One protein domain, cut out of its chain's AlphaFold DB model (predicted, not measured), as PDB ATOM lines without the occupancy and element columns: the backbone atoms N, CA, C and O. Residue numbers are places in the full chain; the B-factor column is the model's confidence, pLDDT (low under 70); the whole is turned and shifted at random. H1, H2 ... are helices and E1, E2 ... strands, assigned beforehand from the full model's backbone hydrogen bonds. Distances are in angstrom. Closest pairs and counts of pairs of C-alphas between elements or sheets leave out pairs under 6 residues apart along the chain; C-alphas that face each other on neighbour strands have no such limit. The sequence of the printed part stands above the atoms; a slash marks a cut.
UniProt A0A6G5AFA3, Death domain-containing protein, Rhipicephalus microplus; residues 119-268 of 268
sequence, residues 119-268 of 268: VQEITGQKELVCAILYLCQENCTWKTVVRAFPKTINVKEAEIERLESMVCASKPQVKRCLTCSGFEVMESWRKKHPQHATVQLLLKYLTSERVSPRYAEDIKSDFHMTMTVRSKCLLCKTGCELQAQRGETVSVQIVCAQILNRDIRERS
ATOM      1  N   VAL A 119     106.653 132.352  97.853       36.72
ATOM      2  CA  VAL A 119     107.774 132.931  98.613       36.72
ATOM      3  C   VAL A 119     107.846 132.393 100.054       36.72
ATOM      4  O   VAL A 119     108.940 132.246 100.592       36.72
ATOM      5  N   GLN A 120     106.714 132.041 100.679       42.41
ATOM      6  CA  GLN A 120     106.687 131.561 102.072       42.41
ATOM      7  C   GLN A 120     107.293 130.160 102.253       42.41
ATOM      8  O   GLN A 120     107.931 129.907 103.275       42.41
ATOM      9  N   GLU A 121     107.151 129.263 101.271       50.41
ATOM     10  CA  GLU A 121     107.735 127.912 101.339       50.41
ATOM     11  C   GLU A 121     109.266 127.944 101.270       50.41
ATOM     12  O   GLU A 121     109.938 127.222 102.008       50.41
ATOM     13  N   ILE A 122     109.825 128.836 100.446       58.12
ATOM     14  CA  ILE A 122     111.277 129.015 100.331       58.12
ATOM     15  C   ILE A 122     111.845 129.610 101.626       58.12
ATOM     16  O   ILE A 122     112.904 129.181 102.084       58.12
ATOM     17  N   THR A 123     111.151 130.575 102.236       64.75
ATOM     18  CA  THR A 123     111.600 131.210 103.485       64.75
ATOM     19  C   THR A 123     111.583 130.229 104.660       64.75
ATOM     20  O   THR A 123     112.579 130.141 105.373       64.75
ATOM     21  N   GLY A 124     110.528 129.418 104.809       79.00
ATOM     22  CA  GLY A 124     110.446 128.429 105.893       79.00
ATOM     23  C   GLY A 124     111.468 127.288 105.776       79.00
ATOM     24  O   GLY A 124     112.015 126.837 106.780       79.00
ATOM     25  N   GLN A 125     111.785 126.848 104.552       85.75
ATOM     26  CA  GLN A 125     112.840 125.848 104.324       85.75
ATOM     27  C   GLN A 125     114.234 126.405 104.635       85.75
ATOM     28  O   GLN A 125     115.057 125.706 105.228       85.75
ATOM     29  N   LYS A 126     114.500 127.666 104.270       90.38
ATOM     30  CA  LYS A 126     115.763 128.340 104.603       90.38
ATOM     31  C   LYS A 126     115.969 128.438 106.107       90.38
ATOM     32  O   LYS A 126     117.030 128.056 106.598       90.38
ATOM     33  N   GLU A 127     114.948 128.907 106.815       92.81
ATOM     34  CA  GLU A 127     114.960 129.043 108.272       92.81
ATOM     35  C   GLU A 127     115.260 127.696 108.943       92.81
ATOM     36  O   GLU A 127     116.184 127.580 109.749       92.81
ATOM     37  N   LEU A 128     114.578 126.629 108.511       95.00
ATOM     38  CA  LEU A 128     114.804 125.296 109.055       95.00
ATOM     39  C   LEU A 128     116.221 124.774 108.818       95.00
ATOM     40  O   LEU A 128     116.839 124.246 109.741       95.00
ATOM     41  N   VAL A 129     116.745 124.902 107.598       96.31
ATOM     42  CA  VAL A 129     118.110 124.452 107.291       96.31
ATOM     43  C   VAL A 129     119.129 125.225 108.133       96.31
ATOM     44  O   VAL A 129     120.059 124.623 108.672       96.31
ATOM     45  N   CYS A 130     118.937 126.533 108.316       96.75
ATOM     46  CA  CYS A 130     119.787 127.337 109.194       96.75
ATOM     47  C   CYS A 130     119.695 126.873 110.656       96.75
ATOM     48  O   CYS A 130     120.725 126.745 111.321       96.75
ATOM     49  N   ALA A 131     118.495 126.545 111.143       96.94
ATOM     50  CA  ALA A 131     118.294 126.031 112.495       96.94
ATOM     51  C   ALA A 131     118.991 124.675 112.697       96.94
ATOM     52  O   ALA A 131     119.684 124.480 113.696       96.94
ATOM     53  N   ILE A 132     118.894 123.757 111.728       97.31
ATOM     54  CA  ILE A 132     119.596 122.462 111.758       97.31
ATOM     55  C   ILE A 132     121.114 122.669 111.824       97.31
ATOM     56  O   ILE A 132     121.789 122.061 112.662       97.31
ATOM     57  N   LEU A 133     121.659 123.548 110.976       97.38
ATOM     58  CA  LEU A 133     123.087 123.880 110.980       97.38
ATOM     59  C   LEU A 133     123.525 124.446 112.336       97.38
ATOM     60  O   LEU A 133     124.578 124.056 112.841       97.38
ATOM     61  N   TYR A 134     122.715 125.323 112.933       97.31
ATOM     62  CA  TYR A 134     122.983 125.931 114.239       97.31
ATOM     63  C   TYR A 134     123.037 124.876 115.342       97.31
ATOM     64  O   TYR A 134     124.043 124.768 116.046       97.31
ATOM     65  N   LEU A 135     122.013 124.024 115.431       96.56
ATOM     66  CA  LEU A 135     121.956 122.959 116.430       96.56
ATOM     67  C   LEU A 135     123.144 122.001 116.312       96.56
ATOM     68  O   LEU A 135     123.717 121.592 117.323       96.56
ATOM     69  N   CYS A 136     123.543 121.655 115.087       95.81
ATOM     70  CA  CYS A 136     124.683 120.769 114.863       95.81
ATOM     71  C   CYS A 136     126.011 121.442 115.221       95.81
ATOM     72  O   CYS A 136     126.884 120.800 115.807       95.81
ATOM     73  N   GLN A 137     126.171 122.724 114.889       93.94
ATOM     74  CA  GLN A 137     127.375 123.477 115.219       93.94
ATOM     75  C   GLN A 137     127.554 123.656 116.730       93.94
ATOM     76  O   GLN A 137     128.662 123.490 117.241       93.94
ATOM     77  N   GLU A 138     126.466 123.931 117.442       93.75
ATOM     78  CA  GLU A 138     126.458 124.124 118.893       93.75
ATOM     79  C   GLU A 138     126.296 122.808 119.675       93.75
ATOM     80  O   GLU A 138     125.975 122.814 120.869       93.75
ATOM     81  N   ASN A 139     126.537 121.673 119.003       89.50
ATOM     82  CA  ASN A 139     126.526 120.315 119.550       89.50
ATOM     83  C   ASN A 139     125.278 120.012 120.390       89.50
ATOM     84  O   ASN A 139     125.368 119.405 121.460       89.50
ATOM     85  N   CYS A 140     124.109 120.436 119.903       90.50
ATOM     86  CA  CYS A 140     122.831 120.087 120.503       90.50
ATOM     87  C   CYS A 140     122.723 118.565 120.662       90.50
ATOM     88  O   CYS A 140     123.174 117.793 119.811       90.50
ATOM     89  N   THR A 141     122.062 118.124 121.733       87.81
ATOM     90  CA  THR A 141     121.667 116.729 121.972       87.81
ATOM     91  C   THR A 141     120.530 116.323 121.028       87.81
ATOM     92  O   THR A 141     119.445 115.922 121.442       87.81
ATOM     93  N   TRP A 142     120.791 116.424 119.722       87.12
ATOM     94  CA  TRP A 142     119.842 116.231 118.628       87.12
ATOM     95  C   TRP A 142     119.073 114.914 118.735       87.12
ATOM     96  O   TRP A 142     117.895 114.893 118.404       87.12
ATOM     97  N   LYS A 143     119.691 113.847 119.267       87.81
ATOM     98  CA  LYS A 143     119.046 112.543 119.499       87.81
ATOM     99  C   LYS A 143     117.798 112.658 120.358       87.81
ATOM    100  O   LYS A 143     116.792 112.048 120.034       87.81
ATOM    101  N   THR A 144     117.865 113.423 121.446       85.31
ATOM    102  CA  THR A 144     116.724 113.615 122.348       85.31
ATOM    103  C   THR A 144     115.575 114.282 121.597       85.31
ATOM    104  O   THR A 144     114.439 113.841 121.695       85.31
ATOM    105  N   VAL A 145     115.895 115.280 120.771       86.00
ATOM    106  CA  VAL A 145     114.915 116.046 119.991       86.00
ATOM    107  C   VAL A 145     114.266 115.184 118.905       86.00
ATOM    108  O   VAL A 145     113.047 115.083 118.850       86.00
ATOM    109  N   VAL A 146     115.063 114.522 118.060       85.19
ATOM    110  CA  VAL A 146     114.536 113.737 116.925       85.19
ATOM    111  C   VAL A 146     113.791 112.479 117.368       85.19
ATOM    112  O   VAL A 146     112.877 112.043 116.673       85.19
ATOM    113  N   ARG A 147     114.139 111.911 118.530       84.50
ATOM    114  CA  ARG A 147     113.421 110.775 119.135       84.50
ATOM    115  C   ARG A 147     112.077 111.165 119.727       84.50
ATOM    116  O   ARG A 147     111.191 110.322 119.800       84.50
ATOM    117  N   ALA A 148     111.938 112.418 120.150       79.06
ATOM    118  CA  ALA A 148     110.688 112.942 120.680       79.06
ATOM    119  C   ALA A 148     109.668 113.260 119.578       79.06
ATOM    120  O   ALA A 148     108.483 113.428 119.867       79.06
ATOM    121  N   PHE A 149     110.098 113.319 118.313       78.06
ATOM    122  CA  PHE A 149     109.177 113.493 117.198       78.06
ATOM    123  C   PHE A 149     108.135 112.364 117.172       78.06
ATOM    124  O   PHE A 149     108.442 111.226 117.536       78.06
ATOM    125  N   PRO A 150     106.898 112.647 116.722       72.75
ATOM    126  CA  PRO A 150     105.875 111.622 116.575       72.75
ATOM    127  C   PRO A 150     106.400 110.473 115.714       72.75
ATOM    128  O   PRO A 150     107.061 110.722 114.707       72.75
ATOM    129  N   LYS A 151     106.066 109.228 116.076       67.00
ATOM    130  CA  LYS A 151     106.551 108.009 115.395       67.00
ATOM    131  C   LYS A 151     106.341 108.021 113.873       67.00
ATOM    132  O   LYS A 151     107.101 107.430 113.128       67.00
ATOM    133  N   THR A 152     105.327 108.735 113.400       66.94
ATOM    134  CA  THR A 152     104.989 108.871 111.977       66.94
ATOM    135  C   THR A 152     105.919 109.794 111.179       66.94
ATOM    136  O   THR A 152     105.879 109.769 109.949       66.94
ATOM    137  N   ILE A 153     106.712 110.632 111.852       75.06
ATOM    138  CA  ILE A 153     107.619 111.618 111.239       75.06
ATOM    139  C   ILE A 153     109.004 111.635 111.895       75.06
ATOM    140  O   ILE A 153     109.773 112.568 111.672       75.06
ATOM    141  N   ASN A 154     109.314 110.668 112.758       77.69
ATOM    142  CA  ASN A 154     110.629 110.564 113.372       77.69
ATOM    143  C   ASN A 154     111.628 109.911 112.402       77.69
ATOM    144  O   ASN A 154     111.270 109.331 111.378       77.69
ATOM    145  N   VAL A 155     112.915 110.010 112.729       76.62
ATOM    146  CA  VAL A 155     113.936 109.211 112.045       76.62
ATOM    147  C   VAL A 155     114.002 107.859 112.732       76.62
ATOM    148  O   VAL A 155     114.149 107.795 113.952       76.62
ATOM    149  N   LYS A 156     113.918 106.777 111.955       80.12
ATOM    150  CA  LYS A 156     113.963 105.411 112.492       80.12
ATOM    151  C   LYS A 156     115.255 105.175 113.273       80.12
ATOM    152  O   LYS A 156     116.335 105.540 112.809       80.12
ATOM    153  N   GLU A 157     115.176 104.480 114.408       81.25
ATOM    154  CA  GLU A 157     116.354 104.195 115.248       81.25
ATOM    155  C   GLU A 157     117.467 103.470 114.484       81.25
ATOM    156  O   GLU A 157     118.632 103.833 114.607       81.25
ATOM    157  N   ALA A 158     117.122 102.509 113.619       77.38
ATOM    158  CA  ALA A 158     118.101 101.821 112.775       77.38
ATOM    159  C   ALA A 158     118.857 102.786 111.841       77.38
ATOM    160  O   ALA A 158     120.046 102.613 111.565       77.38
ATOM    161  N   GLU A 159     118.185 103.831 111.357       81.88
ATOM    162  CA  GLU A 159     118.810 104.866 110.542       81.88
ATOM    163  C   GLU A 159     119.678 105.806 111.380       81.88
ATOM    164  O   GLU A 159     120.788 106.125 110.952       81.88
ATOM    165  N   ILE A 160     119.223 106.184 112.578       83.94
ATOM    166  CA  ILE A 160     120.021 106.949 113.543       83.94
ATOM    167  C   ILE A 160     121.316 106.195 113.866       83.94
ATOM    168  O   ILE A 160     122.399 106.756 113.726       83.94
ATOM    169  N   GLU A 161     121.241 104.909 114.221       82.19
ATOM    170  CA  GLU A 161     122.413 104.082 114.537       82.19
ATOM    171  C   GLU A 161     123.368 103.945 113.336       82.19
ATOM    172  O   GLU A 161     124.591 104.070 113.484       82.19
ATOM    173  N   ARG A 162     122.827 103.752 112.124       85.75
ATOM    174  CA  ARG A 162     123.624 103.710 110.890       85.75
ATOM    175  C   ARG A 162     124.366 105.028 110.664       85.75
ATOM    176  O   ARG A 162     125.574 105.008 110.428       85.75
ATOM    177  N   LEU A 163     123.668 106.160 110.753       86.31
ATOM    178  CA  LEU A 163     124.250 107.493 110.564       86.31
ATOM    179  C   LEU A 163     125.243 107.841 111.676       86.31
ATOM    180  O   LEU A 163     126.274 108.446 111.414       86.31
ATOM    181  N   GLU A 164     125.017 107.383 112.903       87.12
ATOM    182  CA  GLU A 164     125.987 107.508 113.990       87.12
ATOM    183  C   GLU A 164     127.273 106.739 113.738       87.12
ATOM    184  O   GLU A 164     128.334 107.187 114.157       87.12
ATOM    185  N   SER A 165     127.214 105.593 113.064       85.00
ATOM    186  CA  SER A 165     128.413 104.803 112.779       85.00
ATOM    187  C   SER A 165     129.316 105.415 111.698       85.00
ATOM    188  O   SER A 165     130.425 104.920 111.481       85.00
ATOM    189  N   MET A 166     128.881 106.499 111.047       84.44
ATOM    190  CA  MET A 166     129.613 107.112 109.946       84.44
ATOM    191  C   MET A 166     130.962 107.711 110.368       84.44
ATOM    192  O   MET A 166     131.168 108.169 111.501       84.44
ATOM    193  N   VAL A 167     131.887 107.740 109.410       87.69
ATOM    194  CA  VAL A 167     133.165 108.446 109.542       87.69
ATOM    195  C   VAL A 167     132.958 109.957 109.453       87.69
ATOM    196  O   VAL A 167     132.090 110.445 108.728       87.69
ATOM    197  N   CYS A 168     133.758 110.713 110.201       92.00
ATOM    198  CA  CYS A 168     133.733 112.170 110.146       92.00
ATOM    199  C   CYS A 168     134.176 112.669 108.766       92.00
ATOM    200  O   CYS A 168     135.256 112.309 108.296       92.00
ATOM    201  N   ALA A 169     133.397 113.574 108.168       91.69
ATOM    202  CA  ALA A 169     133.685 114.112 106.838       91.69
ATOM    203  C   ALA A 169     135.037 114.848 106.756       91.69
ATOM    204  O   ALA A 169     135.729 114.742 105.753       91.69
ATOM    205  N   SER A 170     135.449 115.553 107.818       92.12
ATOM    206  CA  SER A 170     136.726 116.287 107.838       92.12
ATOM    207  C   SER A 170     137.881 115.520 108.490       92.12
ATOM    208  O   SER A 170     139.006 116.012 108.505       92.12
ATOM    209  N   LYS A 171     137.607 114.379 109.134       91.81
ATOM    210  CA  LYS A 171     138.599 113.556 109.849       91.81
ATOM    211  C   LYS A 171     138.245 112.072 109.679       91.81
ATOM    212  O   LYS A 171     137.704 111.490 110.616       91.81
ATOM    213  N   PRO A 172     138.525 111.445 108.525       87.81
ATOM    214  CA  PRO A 172     138.070 110.081 108.215       87.81
ATOM    215  C   PRO A 172     138.451 109.010 109.255       87.81
ATOM    216  O   PRO A 172     137.753 108.011 109.407       87.81
ATOM    217  N   GLN A 173     139.524 109.235 110.017       89.00
ATOM    218  CA  GLN A 173     139.963 108.386 111.127       89.00
ATOM    219  C   GLN A 173     139.033 108.424 112.357       89.00
ATOM    220  O   GLN A 173     139.057 107.510 113.180       89.00
ATOM    221  N   VAL A 174     138.211 109.468 112.503       87.62
ATOM    222  CA  VAL A 174     137.250 109.614 113.602       87.62
ATOM    223  C   VAL A 174     135.945 108.926 113.221       87.62
ATOM    224  O   VAL A 174     135.202 109.393 112.355       87.62
ATOM    225  N   LYS A 175     135.644 107.832 113.919       83.88
ATOM    226  CA  LYS A 175     134.339 107.163 113.867       83.88
ATOM    227  C   LYS A 175     133.372 107.873 114.819       83.88
ATOM    228  O   LYS A 175     133.791 108.313 115.887       83.88
ATOM    229  N   ARG A 176     132.085 107.945 114.461       85.00
ATOM    230  CA  ARG A 176     131.015 108.514 115.303       85.00
ATOM    231  C   ARG A 176     131.141 110.011 115.590       85.00
ATOM    232  O   ARG A 176     131.092 110.455 116.735       85.00
ATOM    233  N   CYS A 177     131.272 110.818 114.540       89.50
ATOM    234  CA  CYS A 177     131.202 112.271 114.686       89.50
ATOM    235  C   CYS A 177     129.757 112.726 114.924       89.50
ATOM    236  O   CYS A 177     128.954 112.708 113.995       89.50
ATOM    237  N   LEU A 178     129.458 113.182 116.146       90.06
ATOM    238  CA  LEU A 178     128.121 113.641 116.550       90.06
ATOM    239  C   LEU A 178     127.588 114.803 115.706       90.06
ATOM    240  O   LEU A 178     126.381 114.896 115.508       90.06
ATOM    241  N   THR A 179     128.471 115.669 115.205       93.31
ATOM    242  CA  THR A 179     128.098 116.785 114.334       93.31
ATOM    243  C   THR A 179     127.683 116.298 112.944       93.31
ATOM    244  O   THR A 179     126.651 116.720 112.437       93.31
ATOM    245  N   CYS A 180     128.454 115.385 112.334       92.38
ATOM    246  CA  CYS A 180     128.094 114.802 111.038       92.38
ATOM    247  C   CYS A 180     126.815 113.978 111.136       92.38
ATOM    248  O   CYS A 180     125.933 114.136 110.302       92.38
ATOM    249  N   SER A 181     126.717 113.111 112.145       92.56
ATOM    250  CA  SER A 181     125.547 112.254 112.300       92.56
ATOM    251  C   SER A 181     124.302 113.057 112.657       92.56
ATOM    252  O   SER A 181     123.255 112.806 112.077       92.56
ATOM    253  N   GLY A 182     124.414 114.067 113.526       94.06
ATOM    254  CA  GLY A 182     123.298 114.959 113.842       94.06
ATOM    255  C   GLY A 182     122.773 115.700 112.622       94.06
ATOM    256  O   GLY A 182     121.565 115.713 112.392       94.06
ATOM    257  N   PHE A 183     123.683 116.230 111.800       96.12
ATOM    258  CA  PHE A 183     123.317 116.893 110.554       96.12
ATOM    259  C   PHE A 183     122.602 115.938 109.596       96.12
ATOM    260  O   PHE A 183     121.515 116.248 109.129       96.12
ATOM    261  N   GLU A 184     123.163 114.753 109.350       93.75
ATOM    262  CA  GLU A 184     122.578 113.764 108.436       93.75
ATOM    263  C   GLU A 184     121.224 113.234 108.920       93.75
ATOM    264  O   GLU A 184     120.324 113.005 108.117       93.75
ATOM    265  N   VAL A 185     121.051 113.055 110.232       93.75
ATOM    266  CA  VAL A 185     119.776 112.618 110.815       93.75
ATOM    267  C   VAL A 185     118.713 113.701 110.634       93.75
ATOM    268  O   VAL A 185     117.624 113.412 110.140       93.75
ATOM    269  N   MET A 186     119.018 114.952 110.988       94.50
ATOM    270  CA  MET A 186     118.074 116.064 110.837       94.50
ATOM    271  C   MET A 186     117.771 116.378 109.364       94.50
ATOM    272  O   MET A 186     116.625 116.672 109.029       94.50
ATOM    273  N   GLU A 187     118.752 116.250 108.470       92.44
ATOM    274  CA  GLU A 187     118.539 116.366 107.024       92.44
ATOM    275  C   GLU A 187     117.689 115.218 106.473       92.44
ATOM    276  O   GLU A 187     116.793 115.463 105.668       92.44
ATOM    277  N   SER A 188     117.916 113.977 106.919       89.81
ATOM    278  CA  SER A 188     117.088 112.828 106.523       89.81
ATOM    279  C   SER A 188     115.628 113.052 106.913       89.81
ATOM    280  O   SER A 188     114.735 112.900 106.078       89.81
ATOM    281  N   TRP A 189     115.381 113.515 108.141       89.75
ATOM    282  CA  TRP A 189     114.049 113.927 108.583       89.75
ATOM    283  C   TRP A 189     113.447 115.010 107.680       89.75
ATOM    284  O   TRP A 189     112.335 114.837 107.175       89.75
ATOM    285  N   ARG A 190     114.195 116.094 107.427       90.44
ATOM    286  CA  ARG A 190     113.739 117.206 106.582       90.44
ATOM    287  C   ARG A 190     113.354 116.738 105.180       90.44
ATOM    288  O   ARG A 190     112.320 117.152 104.659       90.44
ATOM    289  N   LYS A 191     114.170 115.870 104.577       85.06
ATOM    290  CA  LYS A 191     113.953 115.352 103.221       85.06
ATOM    291  C   LYS A 191     112.783 114.371 103.143       85.06
ATOM    292  O   LYS A 191     112.035 114.426 102.173       85.06
ATOM    293  N   LYS A 192     112.608 113.500 104.143       81.00
ATOM    294  CA  LYS A 192     111.537 112.485 104.170       81.00
ATOM    295  C   LYS A 192     110.170 113.051 104.533       81.00
ATOM    296  O   LYS A 192     109.155 112.543 104.067       81.00
ATOM    297  N   HIS A 193     110.135 114.103 105.347       79.38
ATOM    298  CA  HIS A 193     108.893 114.690 105.850       79.38
ATOM    299  C   HIS A 193     108.801 116.190 105.537       79.38
ATOM    300  O   HIS A 193     108.592 116.988 106.453       79.38
ATOM    301  N   PRO A 194     108.912 116.612 104.263       76.12
ATOM    302  CA  PRO A 194     109.048 118.026 103.901       76.12
ATOM    303  C   PRO A 194     107.860 118.892 104.346       76.12
ATOM    304  O   PRO A 194     108.040 120.074 104.619       76.12
ATOM    305  N   GLN A 195     106.662 118.312 104.467       72.56
ATOM    306  CA  GLN A 195     105.458 119.020 104.919       72.56
ATOM    307  C   GLN A 195     105.409 119.249 106.439       72.56
ATOM    308  O   GLN A 195     104.710 120.144 106.907       72.56
ATOM    309  N   HIS A 196     106.144 118.450 107.219       75.12
ATOM    310  CA  HIS A 196     106.189 118.543 108.685       75.12
ATOM    311  C   HIS A 196     107.507 119.116 109.198       75.12
ATOM    312  O   HIS A 196     107.568 119.620 110.321       75.12
ATOM    313  N   ALA A 197     108.545 119.065 108.370       83.19
ATOM    314  CA  ALA A 197     109.840 119.655 108.615       83.19
ATOM    315  C   ALA A 197     109.715 121.180 108.641       83.19
ATOM    316  O   ALA A 197     109.840 121.862 107.626       83.19
ATOM    317  N   THR A 198     109.442 121.707 109.833       85.06
ATOM    318  CA  THR A 198     109.233 123.131 110.099       85.06
ATOM    319  C   THR A 198     109.991 123.548 111.353       85.06
ATOM    320  O   THR A 198     110.191 122.747 112.273       85.06
ATOM    321  N   VAL A 199     110.379 124.822 111.420       87.44
ATOM    322  CA  VAL A 199     111.026 125.391 112.612       87.44
ATOM    323  C   VAL A 199     110.088 125.357 113.815       87.44
ATOM    324  O   VAL A 199     110.539 125.076 114.921       87.44
ATOM    325  N   GLN A 200     108.777 125.542 113.623       81.75
ATOM    326  CA  GLN A 200     107.814 125.478 114.727       81.75
ATOM    327  C   GLN A 200     107.787 124.094 115.383       81.75
ATOM    328  O   GLN A 200     107.759 123.990 116.612       81.75
ATOM    329  N   LEU A 201     107.825 123.023 114.584       82.56
ATOM    330  CA  LEU A 201     107.874 121.667 115.122       82.56
ATOM    331  C   LEU A 201     109.191 121.417 115.864       82.56
ATOM    332  O   LEU A 201     109.179 120.862 116.962       82.56
ATOM    333  N   LEU A 202     110.311 121.872 115.305       88.06
ATOM    334  CA  LEU A 202     111.618 121.775 115.950       88.06
ATOM    335  C   LEU A 202     111.639 122.520 117.298       88.06
ATOM    336  O   LEU A 202     112.038 121.947 118.309       88.06
ATOM    337  N   LEU A 203     111.131 123.756 117.340       84.44
ATOM    338  CA  LEU A 203     111.009 124.575 118.550       84.44
ATOM    339  C   LEU A 203     110.144 123.918 119.628       84.44
ATOM    340  O   LEU A 203     110.494 123.984 120.809       84.44
ATOM    341  N   LYS A 204     109.038 123.274 119.237       81.62
ATOM    342  CA  LYS A 204     108.167 122.539 120.163       81.62
ATOM    343  C   LYS A 204     108.972 121.505 120.954       81.62
ATOM    344  O   LYS A 204     108.904 121.506 122.180       81.62
ATOM    345  N   TYR A 205     109.766 120.685 120.266       82.69
ATOM    346  CA  TYR A 205     110.547 119.626 120.910       82.69
ATOM    347  C   TYR A 205     111.819 120.135 121.586       82.69
ATOM    348  O   TYR A 205     112.202 119.622 122.630       82.69
ATOM    349  N   LEU A 206     112.436 121.201 121.080       84.56
ATOM    350  CA  LEU A 206     113.514 121.870 121.813       84.56
ATOM    351  C   LEU A 206     113.040 122.454 123.154       84.56
ATOM    352  O   LEU A 206     113.838 122.582 124.074       84.56
ATOM    353  N   THR A 207     111.759 122.809 123.270       78.88
ATOM    354  CA  THR A 207     111.190 123.366 124.507       78.88
ATOM    355  C   THR A 207     110.668 122.276 125.453       78.88
ATOM    356  O   THR A 207     110.683 122.477 126.665       78.88
ATOM    357  N   SER A 208     110.190 121.137 124.932       70.94
ATOM    358  CA  SER A 208     109.635 120.049 125.755       70.94
ATOM    359  C   SER A 208     110.680 119.063 126.267       70.94
ATOM    360  O   SER A 208     110.487 118.455 127.318       70.94
ATOM    361  N   GLU A 209     111.771 118.880 125.526       81.31
ATOM    362  CA  GLU A 209     112.776 117.875 125.839       81.31
ATOM    363  C   GLU A 209     113.860 118.385 126.788       81.31
ATOM    364  O   GLU A 209     114.076 119.584 126.956       81.31
ATOM    365  N   ARG A 210     114.609 117.449 127.389       78.38
ATOM    366  CA  ARG A 210     115.779 117.749 128.233       78.38
ATOM    367  C   ARG A 210     116.972 118.225 127.395       78.38
ATOM    368  O   ARG A 210     117.999 117.550 127.304       78.38
ATOM    369  N   VAL A 211     116.823 119.383 126.767       85.25
ATOM    370  CA  VAL A 211     117.860 120.105 126.029       85.25
ATOM    371  C   VAL A 211     118.004 121.516 126.597       85.25
ATOM    372  O   VAL A 211     117.161 121.983 127.356       85.25
ATOM    373  N   SER A 212     119.113 122.193 126.292       86.75
ATOM    374  CA  SER A 212     119.323 123.551 126.800       86.75
ATOM    375  C   SER A 212     118.274 124.511 126.214       86.75
ATOM    376  O   SER A 212     118.144 124.554 124.986       86.75
ATOM    377  N   PRO A 213     117.575 125.318 127.040       86.25
ATOM    378  CA  PRO A 213     116.551 126.250 126.559       86.25
ATOM    379  C   PRO A 213     117.119 127.314 125.610       86.25
ATOM    380  O   PRO A 213     116.404 127.770 124.718       86.25
ATOM    381  N   ARG A 214     118.428 127.605 125.715       93.06
ATOM    382  CA  ARG A 214     119.150 128.531 124.829       93.06
ATOM    383  C   ARG A 214     118.926 128.228 123.348       93.06
ATOM    384  O   ARG A 214     118.840 129.138 122.544       93.06
ATOM    385  N   TYR A 215     118.803 126.948 122.979       92.81
ATOM    386  CA  TYR A 215     118.629 126.563 121.580       92.81
ATOM    387  C   TYR A 215     117.291 127.054 121.027       92.81
ATOM    388  O   TYR A 215     117.218 127.502 119.888       92.81
ATOM    389  N   ALA A 216     116.231 126.973 121.833       91.81
ATOM    390  CA  ALA A 216     114.924 127.484 121.448       91.81
ATOM    391  C   ALA A 216     114.894 129.020 121.473       91.81
ATOM    392  O   ALA A 216     114.238 129.619 120.626       91.81
ATOM    393  N   GLU A 217     115.593 129.652 122.418       91.81
ATOM    394  CA  GLU A 217     115.714 131.113 122.517       91.81
ATOM    395  C   GLU A 217     116.458 131.707 121.315       91.81
ATOM    396  O   GLU A 217     115.907 132.574 120.641       91.81
ATOM    397  N   ASP A 218     117.630 131.169 120.975       94.31
ATOM    398  CA  ASP A 218     118.442 131.602 119.831       94.31
ATOM    399  C   ASP A 218     117.718 131.392 118.490       94.31
ATOM    400  O   ASP A 218     117.903 132.152 117.535       94.31
ATOM    401  N   ILE A 219     116.879 130.354 118.392       94.06
ATOM    402  CA  ILE A 219     116.044 130.155 117.204       94.06
ATOM    403  C   ILE A 219     114.925 131.199 117.157       94.06
ATOM    404  O   ILE A 219     114.737 131.817 116.116       94.06
ATOM    405  N   LYS A 220     114.232 131.455 118.275       91.06
ATOM    406  CA  LYS A 220     113.168 132.474 118.362       91.06
ATOM    407  C   LYS A 220     113.671 133.903 118.148       91.06
ATOM    408  O   LYS A 220     112.877 134.757 117.769       91.06
ATOM    409  N   SER A 221     114.944 134.174 118.429       92.44
ATOM    410  CA  SER A 221     115.573 135.483 118.235       92.44
ATOM    411  C   SER A 221     116.282 135.626 116.883       92.44
ATOM    412  O   SER A 221     117.076 136.552 116.719       92.44
ATOM    413  N   ASP A 222     116.090 134.680 115.958       92.00
ATOM    414  CA  ASP A 222     116.738 134.628 114.640       92.00
ATOM    415  C   ASP A 222     118.279 134.597 114.664       92.00
ATOM    416  O   ASP A 222     118.934 134.758 113.630       92.00
ATOM    417  N   PHE A 223     118.904 134.312 115.812       93.88
ATOM    418  CA  PHE A 223     120.366 134.245 115.918       93.88
ATOM    419  C   PHE A 223     120.939 133.189 114.963       93.88
ATOM    420  O   PHE A 223     121.920 133.439 114.252       93.88
ATOM    421  N   HIS A 224     120.259 132.043 114.866       94.19
ATOM    422  CA  HIS A 224     120.587 130.939 113.960       94.19
ATOM    423  C   HIS A 224     120.668 131.342 112.475       94.19
ATOM    424  O   HIS A 224     121.333 130.658 111.698       94.19
ATOM    425  N   MET A 225     120.040 132.453 112.073       93.69
ATOM    426  CA  MET A 225     120.079 132.983 110.706       93.69
ATOM    427  C   MET A 225     121.298 133.873 110.439       93.69
ATOM    428  O   MET A 225     121.655 134.099 109.282       93.69
ATOM    429  N   THR A 226     121.953 134.369 111.486       92.56
ATOM    430  CA  THR A 226     123.087 135.308 111.390       92.56
ATOM    431  C   THR A 226     124.441 134.669 111.684       92.56
ATOM    432  O   THR A 226     125.483 135.285 111.460       92.56
ATOM    433  N   MET A 227     124.449 133.427 112.169       95.25
ATOM    434  CA  MET A 227     125.681 132.758 112.569       95.25
ATOM    435  C   MET A 227     126.584 132.385 111.378       95.25
ATOM    436  O   MET A 227     126.162 132.263 110.225       95.25
ATOM    437  N   THR A 228     127.854 132.126 111.677       96.25
ATOM    438  CA  THR A 228     128.825 131.578 110.720       96.25
ATOM    439  C   THR A 228     129.118 130.119 111.031       96.25
ATOM    440  O   THR A 228     129.456 129.787 112.167       96.25
ATOM    441  N   VAL A 229     129.078 129.251 110.026       95.62
ATOM    442  CA  VAL A 229     129.473 127.849 110.128       95.62
ATOM    443  C   VAL A 229     131.001 127.741 110.146       95.62
ATOM    444  O   VAL A 229     131.674 128.108 109.185       95.62
ATOM    445  N   ARG A 230     131.549 127.228 111.252       94.88
ATOM    446  CA  ARG A 230     132.992 127.004 111.483       94.88
ATOM    447  C   ARG A 230     133.376 125.527 111.528       94.88
ATOM    448  O   ARG A 230     134.553 125.177 111.471       94.88
ATOM    449  N   SER A 231     132.394 124.640 111.682       95.88
ATOM    450  CA  SER A 231     132.656 123.206 111.733       95.88
ATOM    451  C   SER A 231     133.117 122.703 110.365       95.88
ATOM    452  O   SER A 231     132.327 122.629 109.425       95.88
ATOM    453  N   LYS A 232     134.389 122.292 110.269       94.88
ATOM    454  CA  LYS A 232     134.960 121.736 109.032       94.88
ATOM    455  C   LYS A 232     134.138 120.571 108.490       94.88
ATOM    456  O   LYS A 232     133.962 120.458 107.286       94.88
ATOM    457  N   CYS A 233     133.625 119.706 109.363       94.25
ATOM    458  CA  CYS A 233     132.865 118.549 108.917       94.25
ATOM    459  C   CYS A 233     131.451 118.908 108.439       94.25
ATOM    460  O   CYS A 233     130.980 118.260 107.510       94.25
ATOM    461  N   LEU A 234     130.814 119.950 108.996       95.19
ATOM    462  CA  LEU A 234     129.571 120.493 108.431       95.19
ATOM    463  C   LEU A 234     129.839 121.086 107.054       95.19
ATOM    464  O   LEU A 234     129.177 120.694 106.107       95.19
ATOM    465  N   LEU A 235     130.871 121.923 106.920       93.44
ATOM    466  CA  LEU A 235     131.249 122.508 105.632       93.44
ATOM    467  C   LEU A 235     131.532 121.428 104.570       93.44
ATOM    468  O   LEU A 235     131.040 121.529 103.451       93.44
ATOM    469  N   CYS A 236     132.232 120.342 104.919       92.50
ATOM    470  CA  CYS A 236     132.409 119.204 104.009       92.50
ATOM    471  C   CYS A 236     131.090 118.495 103.653       92.50
ATOM    472  O   CYS A 236     130.953 117.981 102.553       92.50
ATOM    473  N   LYS A 237     130.114 118.423 104.564       90.75
ATOM    474  CA  LYS A 237     128.816 117.775 104.301       90.75
ATOM    475  C   LYS A 237     127.876 118.612 103.438       90.75
ATOM    476  O   LYS A 237     126.961 118.073 102.805       90.75
ATOM    477  N   THR A 238     128.092 119.918 103.405       90.69
ATOM    478  CA  THR A 238     127.212 120.877 102.737       90.69
ATOM    479  C   THR A 238     127.744 121.358 101.386       90.69
ATOM    480  O   THR A 238     127.100 122.203 100.773       90.69
ATOM    481  N   GLY A 239     128.880 120.838 100.902       86.94
ATOM    482  CA  GLY A 239     129.487 121.258  99.628       86.94
ATOM    483  C   GLY A 239     130.391 122.498  99.727       86.94
ATOM    484  O   GLY A 239     130.540 123.245  98.761       86.94
ATOM    485  N   CYS A 240     130.943 122.763 100.916       90.31
ATOM    486  CA  CYS A 240     131.920 123.818 101.223       90.31
ATOM    487  C   CYS A 240     133.323 123.229 101.494       90.31
ATOM    488  O   CYS A 240     134.032 123.659 102.408       90.31
ATOM    489  N   GLU A 241     133.742 122.197 100.759       88.69
ATOM    490  CA  GLU A 241     134.984 121.465 101.030       88.69
ATOM    491  C   GLU A 241     136.224 122.361 100.920       88.69
ATOM    492  O   GLU A 241     137.134 122.252 101.744       88.69
ATOM    493  N   LEU A 242     136.253 123.273  99.944       86.81
ATOM    494  CA  LEU A 242     137.372 124.201  99.746       86.81
ATOM    495  C   LEU A 242     137.530 125.151 100.940       86.81
ATOM    496  O   LEU A 242     138.638 125.327 101.448       86.81
ATOM    497  N   GLN A 243     136.425 125.710 101.435       90.81
ATOM    498  CA  GLN A 243     136.405 126.568 102.622       90.81
ATOM    499  C   GLN A 243     136.830 125.778 103.868       90.81
ATOM    500  O   GLN A 243     137.650 126.245 104.662       90.81
ATOM    501  N   ALA A 244     136.362 124.531 104.006       89.38
ATOM    502  CA  ALA A 244     136.755 123.644 105.101       89.38
ATOM    503  C   ALA A 244     138.268 123.345 105.112       89.38
ATOM    504  O   ALA A 244     138.894 123.338 106.181       89.38
ATOM    505  N   GLN A 245     138.859 123.111 103.933       88.69
ATOM    506  CA  GLN A 245     140.296 122.870 103.758       88.69
ATOM    507  C   GLN A 245     141.122 124.103 104.133       88.69
ATOM    508  O   GLN A 245     142.119 123.973 104.845       88.69
ATOM    509  N   ARG A 246     140.666 125.294 103.731       90.75
ATOM    510  CA  ARG A 246     141.300 126.582 104.061       90.75
ATOM    511  C   ARG A 246     141.104 127.008 105.518       90.75
ATOM    512  O   ARG A 246     141.774 127.923 105.977       90.75
ATOM    513  N   GLY A 247     140.229 126.328 106.263       89.06
ATOM    514  CA  GLY A 247     139.904 126.694 107.643       89.06
ATOM    515  C   GLY A 247     139.071 127.971 107.743       89.06
ATOM    516  O   GLY A 247     139.090 128.624 108.782       89.06
ATOM    517  N   GLU A 248     138.354 128.313 106.676       91.81
ATOM    518  CA  GLU A 248     137.471 129.471 106.615       91.81
ATOM    519  C   GLU A 248     136.160 129.198 107.364       91.81
ATOM    520  O   GLU A 248     135.698 128.060 107.483       91.81
ATOM    521  N   THR A 249     135.537 130.269 107.846       93.94
ATOM    522  CA  THR A 249     134.158 130.249 108.341       93.94
ATOM    523  C   THR A 249     133.230 130.796 107.271       93.94
ATOM    524  O   THR A 249     133.549 131.802 106.638       93.94
ATOM    525  N   VAL A 250     132.064 130.185 107.094       93.00
ATOM    526  CA  VAL A 250     131.116 130.557 106.034       93.00
ATOM    527  C   VAL A 250     129.807 131.018 106.660       93.00
ATOM    528  O   VAL A 250     129.327 130.389 107.595       93.00
ATOM    529  N   SER A 251     129.203 132.099 106.165       94.94
ATOM    530  CA  SER A 251     127.867 132.513 106.627       94.94
ATOM    531  C   SER A 251     126.858 131.372 106.466       94.94
ATOM    532  O   SER A 251     126.821 130.720 105.418       94.94
ATOM    533  N   VAL A 252     126.016 131.146 107.479       94.88
ATOM    534  CA  VAL A 252     124.973 130.106 107.443       94.88
ATOM    535  C   VAL A 252     124.050 130.252 106.236       94.88
ATOM    536  O   VAL A 252     123.645 129.249 105.660       94.88
ATOM    537  N   GLN A 253     123.803 131.483 105.779       91.00
ATOM    538  CA  GLN A 253     122.970 131.756 104.607       91.00
ATOM    539  C   GLN A 253     123.574 131.180 103.318       91.00
ATOM    540  O   GLN A 253     122.855 130.625 102.490       91.00
ATOM    541  N   ILE A 254     124.901 131.256 103.163       90.19
ATOM    542  CA  ILE A 254     125.609 130.699 101.999       90.19
ATOM    543  C   ILE A 254     125.555 129.168 102.039       90.19
ATOM    544  O   ILE A 254     125.234 128.533 101.034       90.19
ATOM    545  N   VAL A 255     125.813 128.583 103.211       93.00
ATOM    546  CA  VAL A 255     125.761 127.128 103.413       93.00
ATOM    547  C   VAL A 255     124.345 126.591 103.169       93.00
ATOM    548  O   VAL A 255     124.161 125.599 102.468       93.00
ATOM    549  N   CYS A 256     123.328 127.282 103.688       93.88
ATOM    550  CA  CYS A 256     121.923 126.965 103.461       93.88
ATOM    551  C   CYS A 256     121.569 127.006 101.968       93.88
ATOM    552  O   CYS A 256     120.978 126.056 101.451       93.88
ATOM    553  N   ALA A 257     121.982 128.056 101.251       88.75
ATOM    554  CA  ALA A 257     121.733 128.173  99.819       88.75
ATOM    555  C   ALA A 257     122.345 127.007  99.022       88.75
ATOM    556  O   ALA A 257     121.707 126.498  98.103       88.75
ATOM    557  N   GLN A 258     123.543 126.539  99.383       88.69
ATOM    558  CA  GLN A 258     124.152 125.367  98.744       88.69
ATOM    559  C   GLN A 258     123.357 124.082  98.981       88.69
ATOM    560  O   GLN A 258     123.138 123.333  98.029       88.69
ATOM    561  N   ILE A 259     122.899 123.840 100.214       91.81
ATOM    562  CA  ILE A 259     122.076 122.668 100.548       91.81
ATOM    563  C   ILE A 259     120.789 122.678  99.719       91.81
ATOM    564  O   ILE A 259     120.472 121.688  99.063       91.81
ATOM    565  N   LEU A 260     120.081 123.808  99.692       89.25
ATOM    566  CA  LEU A 260     118.819 123.921  98.962       89.25
ATOM    567  C   LEU A 260     119.020 123.814  97.443       89.25
ATOM    568  O   LEU A 260     118.239 123.152  96.765       89.25
ATOM    569  N   ASN A 261     120.092 124.394  96.896       83.50
ATOM    570  CA  ASN A 261     120.426 124.242  95.477       83.50
ATOM    571  C   ASN A 261     120.763 122.792  95.113       83.50
ATOM    572  O   ASN A 261     120.411 122.334  94.026       83.50
ATOM    573  N   ARG A 262     121.440 122.061  96.008       85.75
ATOM    574  CA  ARG A 262     121.692 120.627  95.839       85.75
ATOM    575  C   ARG A 262     120.378 119.846  95.810       85.75
ATOM    576  O   ARG A 262     120.201 119.035  94.911       85.75
ATOM    577  N   ASP A 263     119.447 120.139  96.714       83.81
ATOM    578  CA  ASP A 263     118.142 119.469  96.743       83.81
ATOM    579  C   ASP A 263     117.332 119.691  95.456       83.81
ATOM    580  O   ASP A 263     116.664 118.773  94.986       83.81
ATOM    581  N   ILE A 264     117.396 120.892  94.869       77.00
ATOM    582  CA  ILE A 264     116.740 121.188  93.583       77.00
ATOM    583  C   ILE A 264     117.325 120.306  92.471       77.00
ATOM    584  O   ILE A 264     116.577 119.747  91.671       77.00
ATOM    585  N   ARG A 265     118.654 120.142  92.443       72.69
ATOM    586  CA  ARG A 265     119.342 119.300  91.451       72.69
ATOM    587  C   ARG A 265     119.055 117.812  91.627       72.69
ATOM    588  O   ARG A 265     119.010 117.107  90.636       72.69
ATOM    589  N   GLU A 266     118.867 117.339  92.855       73.25
ATOM    590  CA  GLU A 266     118.525 115.934  93.139       73.25
ATOM    591  C   GLU A 266     117.088 115.567  92.718       73.25
ATOM    592  O   GLU A 266     116.768 114.386  92.615       73.25
ATOM    593  N   ARG A 267     116.219 116.563  92.501       63.34
ATOM    594  CA  ARG A 267     114.808 116.383  92.110       63.34
ATOM    595  C   ARG A 267     114.534 116.613  90.619       63.34
ATOM    596  O   ARG A 267     113.405 116.383  90.196       63.34
ATOM    597  N   SER A 268     115.514 117.132  89.877       47.31
ATOM    598  CA  SER A 268     115.418 117.453  88.442       47.31
ATOM    599  C   SER A 268     115.985 116.318  87.600       47.31
ATOM    600  O   SER A 268     115.422 116.068  86.515       47.31
TER     601      SER A 268
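Overview. This is residues 119 to 268 of the 268 residues of the protein "Death domain-containing protein" of Rhipicephalus microplus (UniProt A0A6G5AFA3). Two helices, H1 and H4, running opposite ways and partly side by side, make the core of a rounded body, and shorter helices pack round them. H10 crosses H1; H2 and H3 pack on H4; the helical hairpin H5 and H6 packs on H1 through H5, and the hairpin H8 and H9 packs on H4 through H8. The printed part has 150 residues, with ten named helices and one named strand, in the order H1, H2, H3, E1, H4 to H10; the class is mostly helix. It is compact, with a radius of gyration of the C-alphas of 14.5 A and spans of 38 by 36 by 36 A.

Along the chain. Find C-alpha 119 at (107.774, 132.931, 98.613); from there H1 runs 27.4 A to residue 137. Next come H2, residues 142 to 148, H3, residues 157 to 164, and E1, residues 171 to 175, which pairs with no named strand. H4 begins at C-alpha 178, (128.121, 113.641, 116.550), and runs 20.7 A to residue 192. H5 spans residues 199 to 208 over 14.3 A, followed by H6, 214 to 220, H7, 223 to 226, H8, 232 to 237, and H9, 241 to 246. H10, residues 252 to 266, runs 21.1 A to C-alpha 266 at (118.525, 115.934, 93.139).

Arrangement. Start at the hub, H1 and H4, each touching four helices. H1 touches H4 with residues 132 to 137 alone, at a shallow tilt of 22 degrees, opposite ways; the closest C-alphas, of Cys 136 and Thr 179, are 5.3 A apart. Look next at Val 129 and Cys 256, the closest C-alphas of H1 and H10, 6.0 A apart, where these helices touch at a steep tilt of 64 degrees. H1 also touches H5, closest at Leu 128 and Val 199, 5.2 A between C-alphas, and H7, closest at Tyr 134 and His 224, 5.6 A. On H4, Ser 181 is closest to Glu 164 of H3, 5.1 A, Gly 182 to Trp 142 of H2, 6.0 A, and Cys 180 to Cys 233 of H8, 6.4 A, measured between C-alphas; these three helices touch H4. H3 and H10 are apart. In H1 to H6 and H8 to H10 every O i to N i+4 pair is within hydrogen-bond range; H7 is too short for one.

Size, cuts and confidence. The C-alphas farthest apart, of Val 119 and Gln 173, are 42.4 A from each other. The printed part has no cut, and no link is long. Look for pLDDT under 70 at residues 119 to 123, 151 to 152 and 267 to 268.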